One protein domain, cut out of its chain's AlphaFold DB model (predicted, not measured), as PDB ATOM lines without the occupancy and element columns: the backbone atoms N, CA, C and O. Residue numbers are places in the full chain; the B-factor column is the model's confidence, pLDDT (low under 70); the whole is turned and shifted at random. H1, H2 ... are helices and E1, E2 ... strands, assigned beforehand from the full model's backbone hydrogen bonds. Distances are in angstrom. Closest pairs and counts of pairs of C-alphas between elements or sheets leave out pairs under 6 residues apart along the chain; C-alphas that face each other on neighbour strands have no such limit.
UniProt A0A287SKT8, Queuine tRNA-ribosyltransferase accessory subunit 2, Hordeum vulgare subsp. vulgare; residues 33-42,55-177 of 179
ATOM      1  N   LEU A  33     -26.726  11.731  30.420       92.19
ATOM      2  CA  LEU A  33     -26.741  13.166  30.690       92.19
ATOM      3  C   LEU A  33     -28.166  13.564  31.088       92.19
ATOM      4  O   LEU A  33     -29.064  13.569  30.247       92.19
ATOM      5  N   LEU A  34     -28.391  13.854  32.372       91.81
ATOM      6  CA  LEU A  34     -29.728  14.150  32.890       91.81
ATOM      7  C   LEU A  34     -30.144  15.581  32.540       91.81
ATOM      8  O   LEU A  34     -29.470  16.543  32.909       91.81
ATOM      9  N   SER A  35     -31.281  15.738  31.867       88.69
ATOM     10  CA  SER A  35     -31.824  17.056  31.534       88.69
ATOM     11  C   SER A  35     -32.375  17.777  32.761       88.69
ATOM     12  O   SER A  35     -33.095  17.200  33.579       88.69
ATOM     13  N   THR A  36     -32.080  19.073  32.863       89.75
ATOM     14  CA  THR A  36     -32.568  19.928  33.947       89.75
ATOM     15  C   THR A  36     -33.430  21.074  33.436       89.75
ATOM     16  O   THR A  36     -33.295  21.555  32.309       89.75
ATOM     17  N   ARG A  37     -34.289  21.590  34.316       86.38
ATOM     18  CA  ARG A  37     -35.000  22.852  34.132       86.38
ATOM     19  C   ARG A  37     -34.539  23.820  35.206       86.38
ATOM     20  O   ARG A  37     -34.595  23.505  36.389       86.38
ATOM     21  N   LYS A  38     -34.061  24.998  34.795       87.12
ATOM     22  CA  LYS A  38     -33.465  25.989  35.713       87.12
ATOM     23  C   LYS A  38     -32.402  25.371  36.649       87.12
ATOM     24  O   LYS A  38     -32.258  25.797  37.788       87.12
ATOM     25  N   GLY A  39     -31.633  24.401  36.141       89.12
ATOM     26  CA  GLY A  39     -30.484  23.811  36.829       89.12
ATOM     27  C   GLY A  39     -30.784  22.626  37.754       89.12
ATOM     28  O   GLY A  39     -29.844  22.081  38.319       89.12
ATOM     29  N   LEU A  40     -32.046  22.193  37.881       90.50
ATOM     30  CA  LEU A  40     -32.427  20.978  38.618       90.50
ATOM     31  C   LEU A  40     -33.231  20.005  37.738       90.50
ATOM     32  O   LEU A  40     -33.985  20.465  36.872       90.50
ATOM     33  N   PRO A  41     -33.100  18.677  37.916       89.88
ATOM     34  CA  PRO A  41     -33.924  17.713  37.191       89.88
ATOM     35  C   PRO A  41     -35.419  17.961  37.425       89.88
ATOM     36  O   PRO A  41     -35.854  18.293  38.529       89.88
ATOM     37  N   ALA A  42     -36.220  17.834  36.367       83.38
ATOM     38  CA  ALA A  42     -37.652  18.090  36.460       83.38
ATOM     39  C   ALA A  42     -38.323  17.106  37.432       83.38
ATOM     40  O   ALA A  42     -38.035  15.913  37.413       83.38
ATOM     41  N   PRO A  55     -21.835   6.344  39.665       85.12
ATOM     42  CA  PRO A  55     -21.595   7.626  38.985       85.12
ATOM     43  C   PRO A  55     -22.600   7.979  37.869       85.12
ATOM     44  O   PRO A  55     -22.478   9.045  37.271       85.12
ATOM     45  N   ASP A  56     -23.588   7.129  37.585       86.06
ATOM     46  CA  ASP A  56     -24.453   7.251  36.397       86.06
ATOM     47  C   ASP A  56     -25.291   8.541  36.343       86.06
ATOM     48  O   ASP A  56     -25.637   9.013  35.261       86.06
ATOM     49  N   SER A  57     -25.604   9.132  37.497       90.38
ATOM     50  CA  SER A  57     -26.375  10.380  37.625       90.38
ATOM     51  C   SER A  57     -25.522  11.647  37.794       90.38
ATOM     52  O   SER A  57     -26.058  12.725  38.046       90.38
ATOM     53  N   LEU A  58     -24.197  11.550  37.631       92.31
ATOM     54  CA  LEU A  58     -23.258  12.646  37.903       92.31
ATOM     55  C   LEU A  58     -23.354  13.815  36.906       92.31
ATOM     56  O   LEU A  58     -23.067  14.960  37.265       92.31
ATOM     57  N   LEU A  59     -23.707  13.531  35.649       94.38
ATOM     58  CA  LEU A  59     -23.773  14.522  34.574       94.38
ATOM     59  C   LEU A  59     -25.164  15.160  34.483       94.38
ATOM     60  O   LEU A  59     -26.158  14.468  34.246       94.38
ATOM     61  N   LEU A  60     -25.219  16.489  34.538       94.00
ATOM     62  CA  LEU A  60     -26.447  17.264  34.372       94.00
ATOM     63  C   LEU A  60     -26.328  18.217  33.181       94.00
ATOM     64  O   LEU A  60     -25.415  19.041  33.126       94.00
ATOM     65  N   ASN A  61     -27.277  18.150  32.248       93.56
ATOM     66  CA  ASN A  61     -27.427  19.155  31.201       93.56
ATOM     67  C   ASN A  61     -28.146  20.377  31.769       93.56
ATOM     68  O   ASN A  61     -29.258  20.262  32.294       93.56
ATOM     69  N   VAL A  62     -27.546  21.554  31.626       93.06
ATOM     70  CA  VAL A  62     -28.129  22.832  32.032       93.06
ATOM     71  C   VAL A  62     -28.269  23.733  30.817       93.06
ATOM     72  O   VAL A  62     -27.307  23.985  30.107       93.06
ATOM     73  N   CYS A  63     -29.467  24.256  30.580       90.94
ATOM     74  CA  CYS A  63     -29.690  25.172  29.467       90.94
ATOM     75  C   CYS A  63     -29.411  26.618  29.915       90.94
ATOM     76  O   CYS A  63     -30.187  27.142  30.724       90.94
ATOM     77  N   PRO A  64     -28.350  27.301  29.427       91.56
ATOM     78  CA  PRO A  64     -28.028  28.665  29.859       91.56
ATOM     79  C   PRO A  64     -29.139  29.657  29.547       91.56
ATOM     80  O   PRO A  64     -29.358  30.611  30.289       91.56
ATOM     81  N   THR A  65     -29.906  29.405  28.484       87.88
ATOM     82  CA  THR A  65     -30.998  30.291  28.079       87.88
ATOM     83  C   THR A  65     -32.124  30.329  29.109       87.88
ATOM     84  O   THR A  65     -32.804  31.348  29.238       87.88
ATOM     85  N   HIS A  66     -32.256  29.296  29.949       88.25
ATOM     86  CA  HIS A  66     -33.141  29.341  31.110       88.25
ATOM     87  C   HIS A  66     -32.796  30.505  32.054       88.25
ATOM     88  O   HIS A  66     -33.661  30.916  32.814       88.25
ATOM     89  N   PHE A  67     -31.591  31.073  32.016       90.19
ATOM     90  CA  PHE A  67     -31.107  32.091  32.952       90.19
ATOM     91  C   PHE A  67     -30.909  33.486  32.332       90.19
ATOM     92  O   PHE A  67     -30.398  34.368  33.008       90.19
ATOM     93  N   ILE A  68     -31.361  33.727  31.091       87.44
ATOM     94  CA  ILE A  68     -31.188  35.025  30.391       87.44
ATOM     95  C   ILE A  68     -31.764  36.213  31.174       87.44
ATOM     96  O   ILE A  68     -31.277  37.334  31.070       87.44
ATOM     97  N   GLU A  69     -32.846  35.987  31.916       83.31
ATOM     98  CA  GLU A  69     -33.580  37.063  32.588       83.31
ATOM     99  C   GLU A  69     -33.468  36.978  34.103       83.31
ATOM    100  O   GLU A  69     -33.185  37.973  34.769       83.31
ATOM    101  N   VAL A  70     -33.736  35.790  34.651       84.88
ATOM    102  CA  VAL A  70     -33.856  35.590  36.091       84.88
ATOM    103  C   VAL A  70     -33.240  34.252  36.505       84.88
ATOM    104  O   VAL A  70     -33.674  33.208  35.987       84.88
ATOM    105  N   PRO A  71     -32.352  34.261  37.518       89.75
ATOM    106  CA  PRO A  71     -31.681  35.433  38.118       89.75
ATOM    107  C   PRO A  71     -30.708  36.142  37.156       89.75
ATOM    108  O   PRO A  71     -30.289  35.563  36.165       89.75
ATOM    109  N   SER A  72     -30.338  37.394  37.459       92.00
ATOM    110  CA  SER A  72     -29.387  38.153  36.629       92.00
ATOM    111  C   SER A  72     -27.983  37.534  36.650       92.00
ATOM    112  O   SER A  72     -27.576  36.999  37.686       92.00
ATOM    113  N   SER A  73     -27.200  37.697  35.578       93.00
ATOM    114  CA  SER A  73     -25.806  37.219  35.505       93.00
ATOM    115  C   SER A  73     -24.969  37.679  36.704       93.00
ATOM    116  O   SER A  73     -24.261  36.886  37.319       93.00
ATOM    117  N   LYS A  74     -25.141  38.939  37.136       94.81
ATOM    118  CA  LYS A  74     -24.476  39.497  38.327       94.81
ATOM    119  C   LYS A  74     -24.848  38.754  39.612       94.81
ATOM    120  O   LYS A  74     -23.999  38.549  40.474       94.81
ATOM    121  N   THR A  75     -26.110  38.354  39.755       95.94
ATOM    122  CA  THR A  75     -26.568  37.556  40.899       95.94
ATOM    123  C   THR A  75     -25.906  36.179  40.897       95.94
ATOM    124  O   THR A  75     -25.401  35.766  41.937       95.94
ATOM    125  N   ILE A  76     -25.862  35.502  39.744       95.88
ATOM    126  CA  ILE A  76     -25.227  34.180  39.604       95.88
ATOM    127  C   ILE A  76     -23.730  34.274  39.937       95.88
ATOM    128  O   ILE A  76     -23.229  33.501  40.755       95.88
ATOM    129  N   SER A  77     -23.032  35.281  39.403       95.19
ATOM    130  CA  SER A  77     -21.622  35.536  39.725       95.19
ATOM    131  C   SER A  77     -21.396  35.814  41.212       95.19
ATOM    132  O   SER A  77     -20.476  35.253  41.796       95.19
ATOM    133  N   ASN A  78     -22.242  36.629  41.851       97.00
ATOM    134  CA  ASN A  78     -22.118  36.942  43.280       97.00
ATOM    135  C   ASN A  78     -22.337  35.718  44.183       97.00
ATOM    136  O   ASN A  78     -21.752  35.641  45.261       97.00
ATOM    137  N   ILE A  79     -23.181  34.771  43.762       96.56
ATOM    138  CA  ILE A  79     -23.361  33.491  44.461       96.56
ATOM    139  C   ILE A  79     -22.114  32.607  44.302       96.56
ATOM    140  O   ILE A  79     -21.797  31.831  45.205       96.56
ATOM    141  N   GLY A  80     -21.368  32.770  43.207       95.50
ATOM    142  CA  GLY A  80     -20.177  31.987  42.878       95.50
ATOM    143  C   GLY A  80     -20.456  30.867  41.877       95.50
ATOM    144  O   GLY A  80     -19.908  29.778  42.024       95.50
ATOM    145  N   GLY A  81     -21.339  31.110  40.907       96.12
ATOM    146  CA  GLY A  81     -21.623  30.175  39.820       96.12
ATOM    147  C   GLY A  81     -22.818  29.254  40.067       96.12
ATOM    148  O   GLY A  81     -23.452  29.249  41.128       96.12
ATOM    149  N   LEU A  82     -23.147  28.466  39.042       95.75
ATOM    150  CA  LEU A  82     -24.379  27.688  38.997       95.75
ATOM    151  C   LEU A  82     -24.372  26.537  39.998       95.75
ATOM    152  O   LEU A  82     -25.374  26.349  40.681       95.75
ATOM    153  N   HIS A  83     -23.243  25.836  40.150       95.31
ATOM    154  CA  HIS A  83     -23.074  24.754  41.129       95.31
ATOM    155  C   HIS A  83     -23.542  25.161  42.528       95.31
ATOM    156  O   HIS A  83     -24.329  24.459  43.161       95.31
ATOM    157  N   ARG A  84     -23.095  26.335  42.993       95.62
ATOM    158  CA  ARG A  84     -23.447  26.859  44.314       95.62
ATOM    159  C   ARG A  84     -24.886  27.354  44.376       95.62
ATOM    160  O   ARG A  84     -25.534  27.179  45.401       95.62
ATOM    161  N   MET A  85     -25.393  27.924  43.286       94.62
ATOM    162  CA  MET A  85     -26.776  28.392  43.205       94.62
ATOM    163  C   MET A  85     -27.796  27.254  43.304       94.62
ATOM    164  O   MET A  85     -28.819  27.424  43.959       94.62
ATOM    165  N   VAL A  86     -27.525  26.103  42.679       92.81
ATOM    166  CA  VAL A  86     -28.428  24.937  42.721       92.81
ATOM    167  C   VAL A  86     -28.099  23.952  43.846       92.81
ATOM    168  O   VAL A  86     -28.824  22.982  44.035       92.81
ATOM    169  N   GLY A  87     -27.027  24.198  44.607       92.88
ATOM    170  CA  GLY A  87     -26.610  23.342  45.717       92.88
ATOM    171  C   GLY A  87     -26.026  21.993  45.286       92.88
ATOM    172  O   GLY A  87     -26.118  21.035  46.045       92.88
ATOM    173  N   LEU A  88     -25.429  21.910  44.089       91.75
ATOM    174  CA  LEU A  88     -24.867  20.680  43.510       91.75
ATOM    175  C   LEU A  88     -23.359  20.835  43.219       91.75
ATOM    176  O   LEU A  88     -22.954  20.885  42.053       91.75
ATOM    177  N   PRO A  89     -22.510  20.949  44.260       91.38
ATOM    178  CA  PRO A  89     -21.077  21.205  44.094       91.38
ATOM    179  C   PRO A  89     -20.323  20.037  43.450       91.38
ATOM    180  O   PRO A  89     -19.378  20.271  42.705       91.38
ATOM    181  N   ASP A  90     -20.763  18.802  43.699       90.69
ATOM    182  CA  ASP A  90     -20.049  17.595  43.265       90.69
ATOM    183  C   ASP A  90     -20.513  17.065  41.899       90.69
ATOM    184  O   ASP A  90     -19.926  16.127  41.366       90.69
ATOM    185  N   HIS A  91     -21.568  17.651  41.324       93.69
ATOM    186  CA  HIS A  91     -22.087  17.250  40.015       93.69
ATOM    187  C   HIS A  91     -21.288  17.885  38.883       93.69
ATOM    188  O   HIS A  91     -20.629  18.904  39.070       93.69
ATOM    189  N   ILE A  92     -21.391  17.309  37.687       95.38
ATOM    190  CA  ILE A  92     -20.785  17.859  36.476       95.38
ATOM    191  C   ILE A  92     -21.880  18.520  35.642       95.38
ATOM    192  O   ILE A  92     -22.752  17.848  35.092       95.38
ATOM    193  N   LEU A  93     -21.822  19.842  35.535       95.56
ATOM    194  CA  LEU A  93     -22.742  20.649  34.748       95.56
ATOM    195  C   LEU A  93     -22.212  20.792  33.320       95.56
ATOM    196  O   LEU A  93     -21.128  21.333  33.089       95.56
ATOM    197  N   VAL A  94     -23.003  20.318  32.364       95.50
ATOM    198  CA  VAL A  94     -22.770  20.468  30.927       95.50
ATOM    199  C   VAL A  94     -23.767  21.489  30.404       95.50
ATOM    200  O   VAL A  94     -24.969  21.251  30.412       95.50
ATOM    201  N   ALA A  95     -23.279  22.650  29.987       94.75
ATOM    202  CA  ALA A  95     -24.110  23.737  29.504       94.75
ATOM    203  C   ALA A  95     -24.324  23.653  27.990       94.75
ATOM    204  O   ALA A  95     -23.367  23.741  27.226       94.75
ATOM    205  N   ALA A  96     -25.563  23.552  27.528       90.75
ATOM    206  CA  ALA A  96     -25.878  23.621  26.104       90.75
ATOM    207  C   ALA A  96     -27.165  24.411  25.881       90.75
ATOM    208  O   ALA A  96     -28.142  24.252  26.611       90.75
ATOM    209  N   ALA A  97     -27.174  25.287  24.878       80.88
ATOM    210  CA  ALA A  97     -28.418  25.866  24.390       80.88
ATOM    211  C   ALA A  97     -29.219  24.789  23.635       80.88
ATOM    212  O   ALA A  97     -28.609  23.984  22.943       80.88
ATOM    213  N   GLY A  98     -30.555  24.812  23.733       65.88
ATOM    214  CA  GLY A  98     -31.397  24.156  22.720       65.88
ATOM    215  C   GLY A  98     -31.945  22.760  23.022       65.88
ATOM    216  O   GLY A  98     -32.235  22.011  22.101       65.88
ATOM    217  N   GLU A  99     -32.185  22.400  24.286       60.12
ATOM    218  CA  GLU A  99     -32.901  21.149  24.581       60.12
ATOM    219  C   GLU A  99     -33.975  21.359  25.652       60.12
ATOM    220  O   GLU A  99     -33.769  21.120  26.843       60.12
ATOM    221  N   SER A 100     -35.142  21.855  25.233       49.50
ATOM    222  CA  SER A 100     -36.351  21.839  26.053       49.50
ATOM    223  C   SER A 100     -37.360  20.897  25.415       49.50
ATOM    224  O   SER A 100     -38.105  21.247  24.504       49.50
ATOM    225  N   THR A 101     -37.397  19.662  25.905       48.38
ATOM    226  CA  THR A 101     -38.470  18.702  25.619       48.38
ATOM    227  C   THR A 101     -39.775  19.159  26.289       48.38
ATOM    228  O   THR A 101     -40.303  18.472  27.150       48.38
ATOM    229  N   GLU A 102     -40.271  20.337  25.896       54.56
ATOM    230  CA  GLU A 102     -41.438  21.077  26.401       54.56
ATOM    231  C   GLU A 102     -41.175  22.034  27.576       54.56
ATOM    232  O   GLU A 102     -41.550  21.770  28.715       54.56
ATOM    233  N   CYS A 103     -40.555  23.193  27.306       55.38
ATOM    234  CA  CYS A 103     -40.792  24.446  28.046       55.38
ATOM    235  C   CYS A 103     -40.044  25.641  27.434       55.38
ATOM    236  O   CYS A 103     -38.988  25.488  26.827       55.38
ATOM    237  N   LEU A 104     -40.549  26.852  27.686       57.75
ATOM    238  CA  LEU A 104     -39.823  28.087  27.391       57.75
ATOM    239  C   LEU A 104     -38.542  28.191  28.249       57.75
ATOM    240  O   LEU A 104     -38.604  27.909  29.455       57.75
ATOM    241  N   PRO A 105     -37.428  28.704  27.698       61.31
ATOM    242  CA  PRO A 105     -37.273  29.155  26.317       61.31
ATOM    243  C   PRO A 105     -37.195  28.098  25.211       61.31
ATOM    244  O   PRO A 105     -36.417  27.155  25.304       61.31
ATOM    245  N   SER A 106     -37.955  28.329  24.131       61.69
ATOM    246  CA  SER A 106     -37.864  27.624  22.842       61.69
ATOM    247  C   SER A 106     -37.165  28.502  21.807       61.69
ATOM    248  O   SER A 106     -37.345  29.720  21.798       61.69
ATOM    249  N   SER A 107     -36.349  27.897  20.941       65.69
ATOM    250  CA  SER A 107     -35.717  28.593  19.815       65.69
ATOM    251  C   SER A 107     -36.606  28.491  18.576       65.69
ATOM    252  O   SER A 107     -36.624  27.456  17.916       65.69
ATOM    253  N   ASP A 108     -37.329  29.562  18.244       64.94
ATOM    254  CA  ASP A 108     -38.286  29.550  17.123       64.94
ATOM    255  C   ASP A 108     -37.793  30.316  15.889       64.94
ATOM    256  O   ASP A 108     -38.350  30.206  14.794       64.94
ATOM    257  N   ALA A 109     -36.731  31.114  16.033       68.12
ATOM    258  CA  ALA A 109     -36.191  31.877  14.918       68.12
ATOM    259  C   ALA A 109     -34.773  32.381  15.170       68.12
ATOM    260  O   ALA A 109     -34.434  32.869  16.241       68.12
ATOM    261  N   THR A 110     -33.961  32.401  14.121       77.31
ATOM    262  CA  THR A 110     -32.585  32.896  14.183       77.31
ATOM    263  C   THR A 110     -32.314  33.897  13.070       77.31
ATOM    264  O   THR A 110     -32.872  33.837  11.966       77.31
ATOM    265  N   ASN A 111     -31.433  34.852  13.346       83.56
ATOM    266  CA  ASN A 111     -30.970  35.811  12.351       83.56
ATOM    267  C   ASN A 111     -29.443  35.748  12.224       83.56
ATOM    268  O   ASN A 111     -28.805  34.825  12.711       83.56
ATOM    269  N   LYS A 112     -28.835  36.700  11.513       81.56
ATOM    270  CA  LYS A 112     -27.374  36.734  11.344       81.56
ATOM    271  C   LYS A 112     -26.622  36.945  12.673       81.56
ATOM    272  O   LYS A 112     -25.472  36.534  12.785       81.56
ATOM    273  N   PHE A 113     -27.247  37.614  13.637       86.44
ATOM    274  CA  PHE A 113     -26.614  38.115  14.855       86.44
ATOM    275  C   PHE A 113     -26.776  37.188  16.059       86.44
ATOM    276  O   PHE A 113     -25.961  37.262  16.972       86.44
ATOM    277  N   GLY A 114     -27.807  36.343  16.076       88.12
ATOM    278  CA  GLY A 114     -28.072  35.461  17.204       88.12
ATOM    279  C   GLY A 114     -29.316  34.594  17.033       88.12
ATOM    280  O   GLY A 114     -30.062  34.712  16.049       88.12
ATOM    281  N   ALA A 115     -29.534  33.735  18.024       89.12
ATOM    282  CA  ALA A 115     -30.724  32.906  18.142       89.12
ATOM    283  C   ALA A 115     -31.793  33.642  18.957       89.12
ATOM    284  O   ALA A 115     -31.479  34.322  19.932       89.12
ATOM    285  N   SER A 116     -33.052  33.570  18.527       88.19
ATOM    286  CA  SER A 116     -34.168  34.132  19.285       88.19
ATOM    287  C   SER A 116     -34.836  33.047  20.100       88.19
ATOM    288  O   SER A 116     -35.199  32.008  19.556       88.19
ATOM    289  N   PHE A 117     -35.059  33.351  21.366       85.44
ATOM    290  CA  PHE A 117     -35.719  32.482  22.313       85.44
ATOM    291  C   PHE A 117     -37.008  33.135  22.796       85.44
ATOM    292  O   PHE A 117     -37.002  34.315  23.153       85.44
ATOM    293  N   GLU A 118     -38.106  32.390  22.817       83.69
ATOM    294  CA  GLU A 118     -39.338  32.842  23.463       83.69
ATOM    295  C   GLU A 118     -39.186  32.710  24.976       83.69
ATOM    296  O   GLU A 118     -38.893  31.632  25.469       83.69
ATOM    297  N   THR A 119     -39.351  33.776  25.755       81.50
ATOM    298  CA  THR A 119     -39.315  33.710  27.226       81.50
ATOM    299  C   THR A 119     -40.687  34.063  27.798       81.50
ATOM    300  O   THR A 119     -41.530  34.624  27.094       81.50
ATOM    301  N   PRO A 120     -40.945  33.800  29.093       80.56
ATOM    302  CA  PRO A 120     -42.145  34.316  29.753       80.56
ATOM    303  C   PRO A 120     -42.297  35.848  29.686       80.56
ATOM    304  O   PRO A 120     -43.410  36.344  29.837       80.56
ATOM    305  N   ALA A 121     -41.212  36.597  29.454       82.50
ATOM    306  CA  ALA A 121     -41.231  38.049  29.260       82.50
ATOM    307  C   ALA A 121     -41.199  38.470  27.773       82.50
ATOM    308  O   ALA A 121     -41.042  39.654  27.467       82.50
ATOM    309  N   GLY A 122     -41.369  37.518  26.853       85.31
ATOM    310  CA  GLY A 122     -41.413  37.728  25.410       85.31
ATOM    311  C   GLY A 122     -40.152  37.270  24.680       85.31
ATOM    312  O   GLY A 122     -39.245  36.653  25.232       85.31
ATOM    313  N   ARG A 123     -40.087  37.571  23.387       87.06
ATOM    314  CA  ARG A 123     -38.996  37.112  22.530       87.06
ATOM    315  C   ARG A 123     -37.686  37.854  22.813       87.06
ATOM    316  O   ARG A 123     -37.620  39.081  22.733       87.06
ATOM    317  N   LYS A 124     -36.611  37.103  23.047       88.38
ATOM    318  CA  LYS A 124     -35.256  37.610  23.318       88.38
ATOM    319  C   LYS A 124     -34.275  37.131  22.259       88.38
ATOM    320  O   LYS A 124     -34.177  35.940  22.000       88.38
ATOM    321  N   LEU A 125     -33.520  38.053  21.667       91.31
ATOM    322  CA  LEU A 125     -32.386  37.717  20.806       91.31
ATOM    323  C   LEU A 125     -31.136  37.533  21.670       91.31
ATOM    324  O   LEU A 125     -30.762  38.456  22.385       91.31
ATOM    325  N   VAL A 126     -30.487  36.380  21.557       91.88
ATOM    326  CA  VAL A 126     -29.246  36.038  22.259       91.88
ATOM    327  C   VAL A 126     -28.119  35.965  21.243       91.88
ATOM    328  O   VAL A 126     -28.131  35.126  20.335       91.88
ATOM    329  N   LYS A 127     -27.148  36.862  21.381       94.69
ATOM    330  CA  LYS A 127     -25.917  36.862  20.587       94.69
ATOM    331  C   LYS A 127     -24.878  35.934  21.225       94.69
ATOM    332  O   LYS A 127     -24.971  35.661  22.422       94.69
ATOM    333  N   PRO A 128     -23.830  35.528  20.486       94.94
ATOM    334  CA  PRO A 128     -22.691  34.818  21.072       94.94
ATOM    335  C   PRO A 128     -22.086  35.530  22.293       94.94
ATOM    336  O   PRO A 128     -21.755  34.869  23.267       94.94
ATOM    337  N   SER A 129     -22.022  36.869  22.295       95.25
ATOM    338  CA  SER A 129     -21.564  37.652  23.454       95.25
ATOM    339  C   SER A 129     -22.426  37.451  24.695       95.25
ATOM    340  O   SER A 129     -21.901  37.210  25.777       95.25
ATOM    341  N   ASP A 130     -23.744  37.508  24.520       94.38
ATOM    342  CA  ASP A 130     -24.710  37.396  25.612       94.38
ATOM    343  C   ASP A 130     -24.705  35.958  26.162       94.38
ATOM    344  O   ASP A 130     -24.778  35.731  27.367       94.38
ATOM    345  N   TYR A 131     -24.555  34.971  25.271       94.56
ATOM    346  CA  TYR A 131     -24.402  33.568  25.643       94.56
ATOM    347  C   TYR A 131     -23.117  33.324  26.442       94.56
ATOM    348  O   TYR A 131     -23.165  32.683  27.490       94.56
ATOM    349  N   MET A 132     -21.981  33.865  25.997       95.88
ATOM    350  CA  MET A 132     -20.707  33.699  26.703       95.88
ATOM    351  C   MET A 132     -20.672  34.430  28.049       95.88
ATOM    352  O   MET A 132     -20.021  33.946  28.974       95.88
ATOM    353  N   GLU A 133     -21.415  35.529  28.216       95.06
ATOM    354  CA  GLU A 133     -21.619  36.155  29.530       95.06
ATOM    355  C   GLU A 133     -22.350  35.203  30.494       95.06
ATOM    356  O   GLU A 133     -21.954  35.062  31.656       95.06
ATOM    357  N   LEU A 134     -23.372  34.489  30.009       94.69
ATOM    358  CA  LEU A 134     -24.074  33.472  30.796       94.69
ATOM    359  C   LEU A 134     -23.155  32.303  31.154       94.69
ATOM    360  O   LEU A 134     -23.080  31.932  32.321       94.69
ATOM    361  N   ILE A 135     -22.405  31.762  30.190       96.19
ATOM    362  CA  ILE A 135     -21.431  30.691  30.456       96.19
ATOM    363  C   ILE A 135     -20.407  31.135  31.506       96.19
ATOM    364  O   ILE A 135     -20.182  30.421  32.484       96.19
ATOM    365  N   SER A 136     -19.856  32.342  31.358       95.75
ATOM    366  CA  SER A 136     -18.848  32.892  32.271       95.75
ATOM    367  C   SER A 136     -19.381  33.077  33.690       95.75
ATOM    368  O   SER A 136     -18.685  32.757  34.651       95.75
ATOM    369  N   CYS A 137     -20.614  33.572  33.856       95.31
ATOM    370  CA  CYS A 137     -21.192  33.736  35.192       95.31
ATOM    371  C   CYS A 137     -21.647  32.409  35.812       95.31
ATOM    372  O   CYS A 137     -21.545  32.247  37.026       95.31
ATOM    373  N   MET A 138     -22.122  31.457  35.003       95.75
ATOM    374  CA  MET A 138     -22.573  30.137  35.457       95.75
ATOM    375  C   MET A 138     -21.414  29.209  35.824       95.75
ATOM    376  O   MET A 138     -21.599  28.359  36.693       95.75
ATOM    377  N   GLN A 139     -20.248  29.363  35.191       95.62
ATOM    378  CA  GLN A 139     -19.061  28.521  35.387       95.62
ATOM    379  C   GLN A 139     -19.364  27.005  35.322       95.62
ATOM    380  O   GLN A 139     -19.077  26.284  36.280       95.62
ATOM    381  N   PRO A 140     -19.986  26.499  34.236       95.81
ATOM    382  CA  PRO A 140     -20.212  25.064  34.069       95.81
ATOM    383  C   PRO A 140     -18.884  24.323  33.841       95.81
ATOM    384  O   PRO A 140     -17.889  24.918  33.431       95.81
ATOM    385  N   ASN A 141     -18.862  23.003  34.038       95.94
ATOM    386  CA  ASN A 141     -17.652  22.214  33.786       95.94
ATOM    387  C   ASN A 141     -17.366  22.034  32.294       95.94
ATOM    388  O   ASN A 141     -16.208  21.930  31.895       95.94
ATOM    389  N   LEU A 142     -18.424  21.939  31.488       94.81
ATOM    390  CA  LEU A 142     -18.376  21.844  30.034       94.81
ATOM    391  C   LEU A 142     -19.452  22.743  29.449       94.81
ATOM    392  O   LEU A 142     -20.509  22.913  30.053       94.81
ATOM    393  N   TRP A 143     -19.221  23.268  28.253       95.25
ATOM    394  CA  TRP A 143     -20.239  24.008  27.525       95.25
ATOM    395  C   TRP A 143     -20.177  23.714  26.024       95.25
ATOM    396  O   TRP A 143     -19.125  23.376  25.481       95.25
ATOM    397  N   ALA A 144     -21.324  23.821  25.362       94.12
ATOM    398  CA  ALA A 144     -21.471  23.783  23.916       94.12
ATOM    399  C   ALA A 144     -21.761  25.194  23.398       94.12
ATOM    400  O   ALA A 144     -22.478  25.967  24.039       94.12
ATOM    401  N   SER A 145     -21.209  25.541  22.237       93.56
ATOM    402  CA  SER A 145     -21.450  26.837  21.602       93.56
ATOM    403  C   SER A 145     -22.901  27.000  21.168       93.56
ATOM    404  O   SER A 145     -23.554  26.031  20.784       93.56
ATOM    405  N   LEU A 146     -23.366  28.248  21.125       91.44
ATOM    406  CA  LEU A 146     -24.647  28.588  20.520       91.44
ATOM    407  C   LEU A 146     -24.691  28.138  19.047       91.44
ATOM    408  O   LEU A 146     -23.762  28.413  18.286       91.44
ATOM    409  N   ALA A 147     -25.784  27.496  18.638       91.00
ATOM    410  CA  ALA A 147     -25.987  27.004  17.277       91.00
ATOM    411  C   ALA A 147     -27.274  27.560  16.655       91.00
ATOM    412  O   ALA A 147     -28.237  27.884  17.351       91.00
ATOM    413  N   ASP A 148     -27.288  27.676  15.326       90.94
ATOM    414  CA  ASP A 148     -28.507  27.952  14.569       90.94
ATOM    415  C   ASP A 148     -29.279  26.642  14.366       90.94
ATOM    416  O   ASP A 148     -29.058  25.916  13.390       90.94
ATOM    417  N   GLU A 149     -30.157  26.331  15.315       86.31
ATOM    418  CA  GLU A 149     -31.020  25.154  15.267       86.31
ATOM    419  C   GLU A 149     -32.181  25.353  14.293       86.31
ATOM    420  O   GLU A 149     -32.873  26.375  14.288       86.31
ATOM    421  N   VAL A 150     -32.392  24.348  13.446       86.62
ATOM    422  CA  VAL A 150     -33.460  24.326  12.449       86.62
ATOM    423  C   VAL A 150     -34.176  22.983  12.462       86.62
ATOM    424  O   VAL A 150     -33.530  21.954  12.665       86.62
ATOM    425  N   PRO A 151     -35.489  22.959  12.176       86.75
ATOM    426  CA  PRO A 151     -36.210  21.708  12.010       86.75
ATOM    427  C   PRO A 151     -35.624  20.839  10.893       86.75
ATOM    428  O   PRO A 151     -35.171  21.349   9.868       86.75
ATOM    429  N   ALA A 152     -35.717  19.517  11.040       87.38
ATOM    430  CA  ALA A 152     -35.148  18.562  10.083       87.38
ATOM    431  C   ALA A 152     -35.725  18.672   8.654       87.38
ATOM    432  O   ALA A 152     -35.104  18.214   7.699       87.38
ATOM    433  N   TRP A 153     -36.904  19.279   8.495       91.00
ATOM    434  CA  TRP A 153     -37.611  19.428   7.217       91.00
ATOM    435  C   TRP A 153     -37.341  20.754   6.487       91.00
ATOM    436  O   TRP A 153     -38.027  21.069   5.511       91.00
ATOM    437  N   VAL A 154     -36.385  21.576   6.939       91.56
ATOM    438  CA  VAL A 154     -36.010  22.788   6.191       91.56
ATOM    439  C   VAL A 154     -35.332  22.439   4.862       91.56
ATOM    440  O   VAL A 154     -34.688  21.404   4.715       91.56
ATOM    441  N   ASN A 155     -35.443  23.329   3.875       96.38
ATOM    442  CA  ASN A 155     -34.770  23.134   2.591       96.38
ATOM    443  C   ASN A 155     -33.235  23.242   2.705       96.38
ATOM    444  O   ASN A 155     -32.693  23.834   3.642       96.38
ATOM    445  N   GLU A 156     -32.531  22.725   1.695       96.94
ATOM    446  CA  GLU A 156     -31.062  22.708   1.644       96.94
ATOM    447  C   GLU A 156     -30.445  24.106   1.811       96.94
ATOM    448  O   GLU A 156     -29.482  24.285   2.556       96.94
ATOM    449  N   LYS A 157     -31.046  25.131   1.189       96.56
ATOM    450  CA  LYS A 157     -30.582  26.523   1.295       96.56
ATOM    451  C   LYS A 157     -30.611  27.029   2.744       96.56
ATOM    452  O   LYS A 157     -29.654  27.668   3.194       96.56
ATOM    453  N   ARG A 158     -31.692  26.759   3.484       93.50
ATOM    454  CA  ARG A 158     -31.826  27.140   4.898       93.50
ATOM    455  C   ARG A 158     -30.884  26.331   5.783       93.50
ATOM    456  O   ARG A 158     -30.286  26.925   6.681       93.50
ATOM    457  N   ASN A 159     -30.720  25.040   5.497       94.19
ATOM    458  CA  ASN A 159     -29.803  24.165   6.224       94.19
ATOM    459  C   ASN A 159     -28.346  24.638   6.080       94.19
ATOM    460  O   ASN A 159     -27.663  24.866   7.076       94.19
ATOM    461  N   LYS A 160     -27.901  24.930   4.851       96.12
ATOM    462  CA  LYS A 160     -26.571  25.502   4.584       96.12
ATOM    463  C   LYS A 160     -26.350  26.818   5.334       96.12
ATOM    464  O   LYS A 160     -25.312  27.007   5.956       96.12
ATOM    465  N   THR A 161     -27.355  27.696   5.329       94.94
ATOM    466  CA  THR A 161     -27.306  28.960   6.085       94.94
ATOM    467  C   THR A 161     -27.170  28.718   7.594       94.94
ATOM    468  O   THR A 161     -26.456  29.465   8.259       94.94
ATOM    469  N   SER A 162     -27.829  27.682   8.127       92.88
ATOM    470  CA  SER A 162     -27.702  27.273   9.534       92.88
ATOM    471  C   SER A 162     -26.278  26.883   9.872       92.88
ATOM    472  O   SER A 162     -25.694  27.439  10.794       92.88
ATOM    473  N   VAL A 163     -25.687  25.992   9.075       95.12
ATOM    474  CA  VAL A 163     -24.307  25.535   9.276       95.12
ATOM    475  C   VAL A 163     -23.333  26.715   9.239       95.12
ATOM    476  O   VAL A 163     -22.510  26.859  10.140       95.12
ATOM    477  N   GLU A 164     -23.456  27.608   8.252       96.12
ATOM    478  CA  GLU A 164     -22.604  28.802   8.147       96.12
ATOM    479  C   GLU A 164     -22.733  29.736   9.362       96.12
ATOM    480  O   GLU A 164     -21.744  30.328   9.795       96.12
ATOM    481  N   ARG A 165     -23.941  29.894   9.918       94.75
ATOM    482  CA  ARG A 165     -24.167  30.702  11.125       94.75
ATOM    483  C   ARG A 165     -23.608  30.027  12.369       94.75
ATOM    484  O   ARG A 165     -22.895  30.695  13.109       94.75
ATOM    485  N   THR A 166     -23.861  28.734  12.553       94.69
ATOM    486  CA  THR A 166     -23.324  27.945  13.669       94.69
ATOM    487  C   THR A 166     -21.802  28.021  13.718       94.69
ATOM    488  O   THR A 166     -21.251  28.289  14.778       94.69
ATOM    489  N   LEU A 167     -21.112  27.888  12.579       96.81
ATOM    490  CA  LEU A 167     -19.650  28.021  12.526       96.81
ATOM    491  C   LEU A 167     -19.178  29.428  12.922       96.81
ATOM    492  O   LEU A 167     -18.285  29.567  13.748       96.81
ATOM    493  N   ARG A 168     -19.825  30.483  12.409       96.38
ATOM    494  CA  ARG A 168     -19.484  31.869  12.790       96.38
ATOM    495  C   ARG A 168     -19.725  32.150  14.271       96.38
ATOM    496  O   ARG A 168     -18.990  32.925  14.874       96.38
ATOM    497  N   TRP A 169     -20.789  31.594  14.839       95.25
ATOM    498  CA  TRP A 169     -21.097  31.760  16.256       95.25
ATOM    499  C   TRP A 169     -20.147  30.958  17.136       95.25
ATOM    500  O   TRP A 169     -19.745  31.477  18.171       95.25
ATOM    501  N   LEU A 170     -19.730  29.765  16.705       96.06
ATOM    502  CA  LEU A 170     -18.660  29.001  17.339       96.06
ATOM    503  C   LEU A 170     -17.360  29.814  17.383       96.06
ATOM    504  O   LEU A 170     -16.814  29.992  18.467       96.06
ATOM    505  N   ASP A 171     -16.917  30.374  16.251       96.88
ATOM    506  CA  ASP A 171     -15.713  31.218  16.191       96.88
ATOM    507  C   ASP A 171     -15.813  32.414  17.152       96.88
ATOM    508  O   ASP A 171     -14.864  32.733  17.869       96.88
ATOM    509  N   ALA A 172     -16.982  33.060  17.208       96.31
ATOM    510  CA  ALA A 172     -17.231  34.165  18.127       96.31
ATOM    511  C   ALA A 172     -17.215  33.725  19.601       96.31
ATOM    512  O   ALA A 172     -16.673  34.447  20.432       96.31
ATOM    513  N   CYS A 173     -17.781  32.558  19.931       95.88
ATOM    514  CA  CYS A 173     -17.744  32.017  21.291       95.88
ATOM    515  C   CYS A 173     -16.306  31.693  21.710       95.88
ATOM    516  O   CYS A 173     -15.896  32.098  22.789       95.88
ATOM    517  N   ILE A 174     -15.523  31.041  20.841       95.69
ATOM    518  CA  ILE A 174     -14.106  30.728  21.095       95.69
ATOM    519  C   ILE A 174     -13.291  32.009  21.311       95.69
ATOM    520  O   ILE A 174     -12.469  32.062  22.216       95.69
ATOM    521  N   ALA A 175     -13.521  33.056  20.513       96.31
ATOM    522  CA  ALA A 175     -12.806  34.328  20.656       96.31
ATOM    523  C   ALA A 175     -13.130  35.078  21.963       96.31
ATOM    524  O   ALA A 175     -12.349  35.928  22.390       96.31
ATOM    525  N   LEU A 176     -14.290  34.802  22.562       95.69
ATOM    526  CA  LEU A 176     -14.749  35.399  23.818       95.69
ATOM    527  C   LEU A 176     -14.458  34.523  25.040       95.69
ATOM    528  O   LEU A 176     -14.566  35.016  26.163       95.69
ATOM    529  N   ASP A 177     -14.123  33.250  24.834       90.06
ATOM    530  CA  ASP A 177     -13.761  32.327  25.899       90.06
ATOM    531  C   ASP A 177     -12.396  32.733  26.463       90.06
ATOM    532  O   ASP A 177     -11.340  32.481  25.879       90.06
TER     533      ASP A 177
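Overview. This is residues 33 to 42 and 55 to 177 of the 179 residues of the protein "Queuine tRNA-ribosyltransferase accessory subunit 2" of Hordeum vulgare subsp. vulgare (UniProt A0A287SKT8). Two small three-stranded sheets, E1 E2 E3 and E4 E5 E6, stand apart from each other with the short helix H1 between them, and H4 beside H1 meets H2 and H3 at one end of an elongated body. The long link after H4 runs back past E3 toward the other end, where residues 152 to 157 stick out, and the long helix H5 folds back from there until its residues 169 to 176 meet H4. The printed part has 133 residues with five named helices and six named strands, in the order E1 E2 H1 H2 H3 E3 E4 E5 E6 H4 H5; the class is mixed, helices and strands. The sheet E1 E2 E3, in that order, is parallel, and the sheet E4 E5 E6, in that order, is antiparallel. The whole is compact, with a radius of gyration of the C-alphas of 14.8 A, and spans 44 by 29 by 29 A.

Along the chain. E1 is residues 34 to 37, 10.2 A long, beginning at C-alpha 34 at (-29.728, 14.150, 32.890). After the cut come E2, residues 59 to 62, 9.7 A, H1, residues 64 to 67, 5.5 A, H2, residues 73 to 79, 10.0 A, and H3, residues 82 to 86, 6.2 A. E3 is residues 92 to 95, 9.7 A. E4, residues 106 to 110, E5, residues 115 to 119, and E6, residues 122 to 126, measure 11.4 A, 12.5 A and 12.7 A. H4 is residues 128 to 138, 15.1 A, beginning at C-alpha 128 at (-22.691, 34.818, 21.072). H5, residues 156 to 176, is 30.3 A long and ends at C-alpha 176 at (-14.749, 35.399, 23.818).

Arrangement. E1 and E2 are parallel neighbours, with N 61 and O 34 2.8 A apart, within hydrogen-bond range. E2 and E3 are parallel neighbours too, with N 94 and O 60 at 2.8 A. E2, the helices H1 H2 H3 and E3 form a strand-helix-strand unit, two parallel neighbour strands with helices between them along the chain. Residues 142 to 143 pair in parallel with residues 94 to 95 of E3. H1 only just is on this sheet, with 5 pairs of C-alphas within 10 A, and only grazes it with residues 64 to 66; with residues 65 to 66 it only grazes the sheet E4 E5 E6. H4 is the hub and touches the four other helices. It touches H1, the closest C-alphas being those of Pro 64 and Leu 134, 6.3 A apart. H4 touches H2 at a shallow tilt of 13 degrees, the same way, with the C-alphas of Ser 77 and Cys 137 closest at 4.9 A. H3 and H4 only just touch, with 3 pairs of C-alphas within 8 A; those of Leu 82 and Met 138 are closest at 4.7 A. Residues 169 to 176 of H5 touch H4 at a steep tilt of 51 degrees, the same way, with the C-alphas of Pro 128 and Cys 173 closest at 5.7 A. E4 E5 E6 is a meander, each strand the antiparallel neighbour of the one before, made of two hairpins; N 116 and O 109 are 2.8 A apart, N 117 and O 124 2.8 A. Every O i to N i+4 pair is within hydrogen-bond range in H2, H3, H4 and H5, and H1 is too short for such a pair.

Size, cuts and confidence. The two C-alphas farthest apart are those of Asn 78 and Glu 156, 44.9 A. Residues 43 to 54 are cut out, and C-alphas 42 and 55 are 19.3 A apart across the cut. The link from H4 to H5, 17 residues, is long. The mean pLDDT of the printed part is 88.9; residues 98 to 109, of which 106 to 109 belong to E4, are under 70.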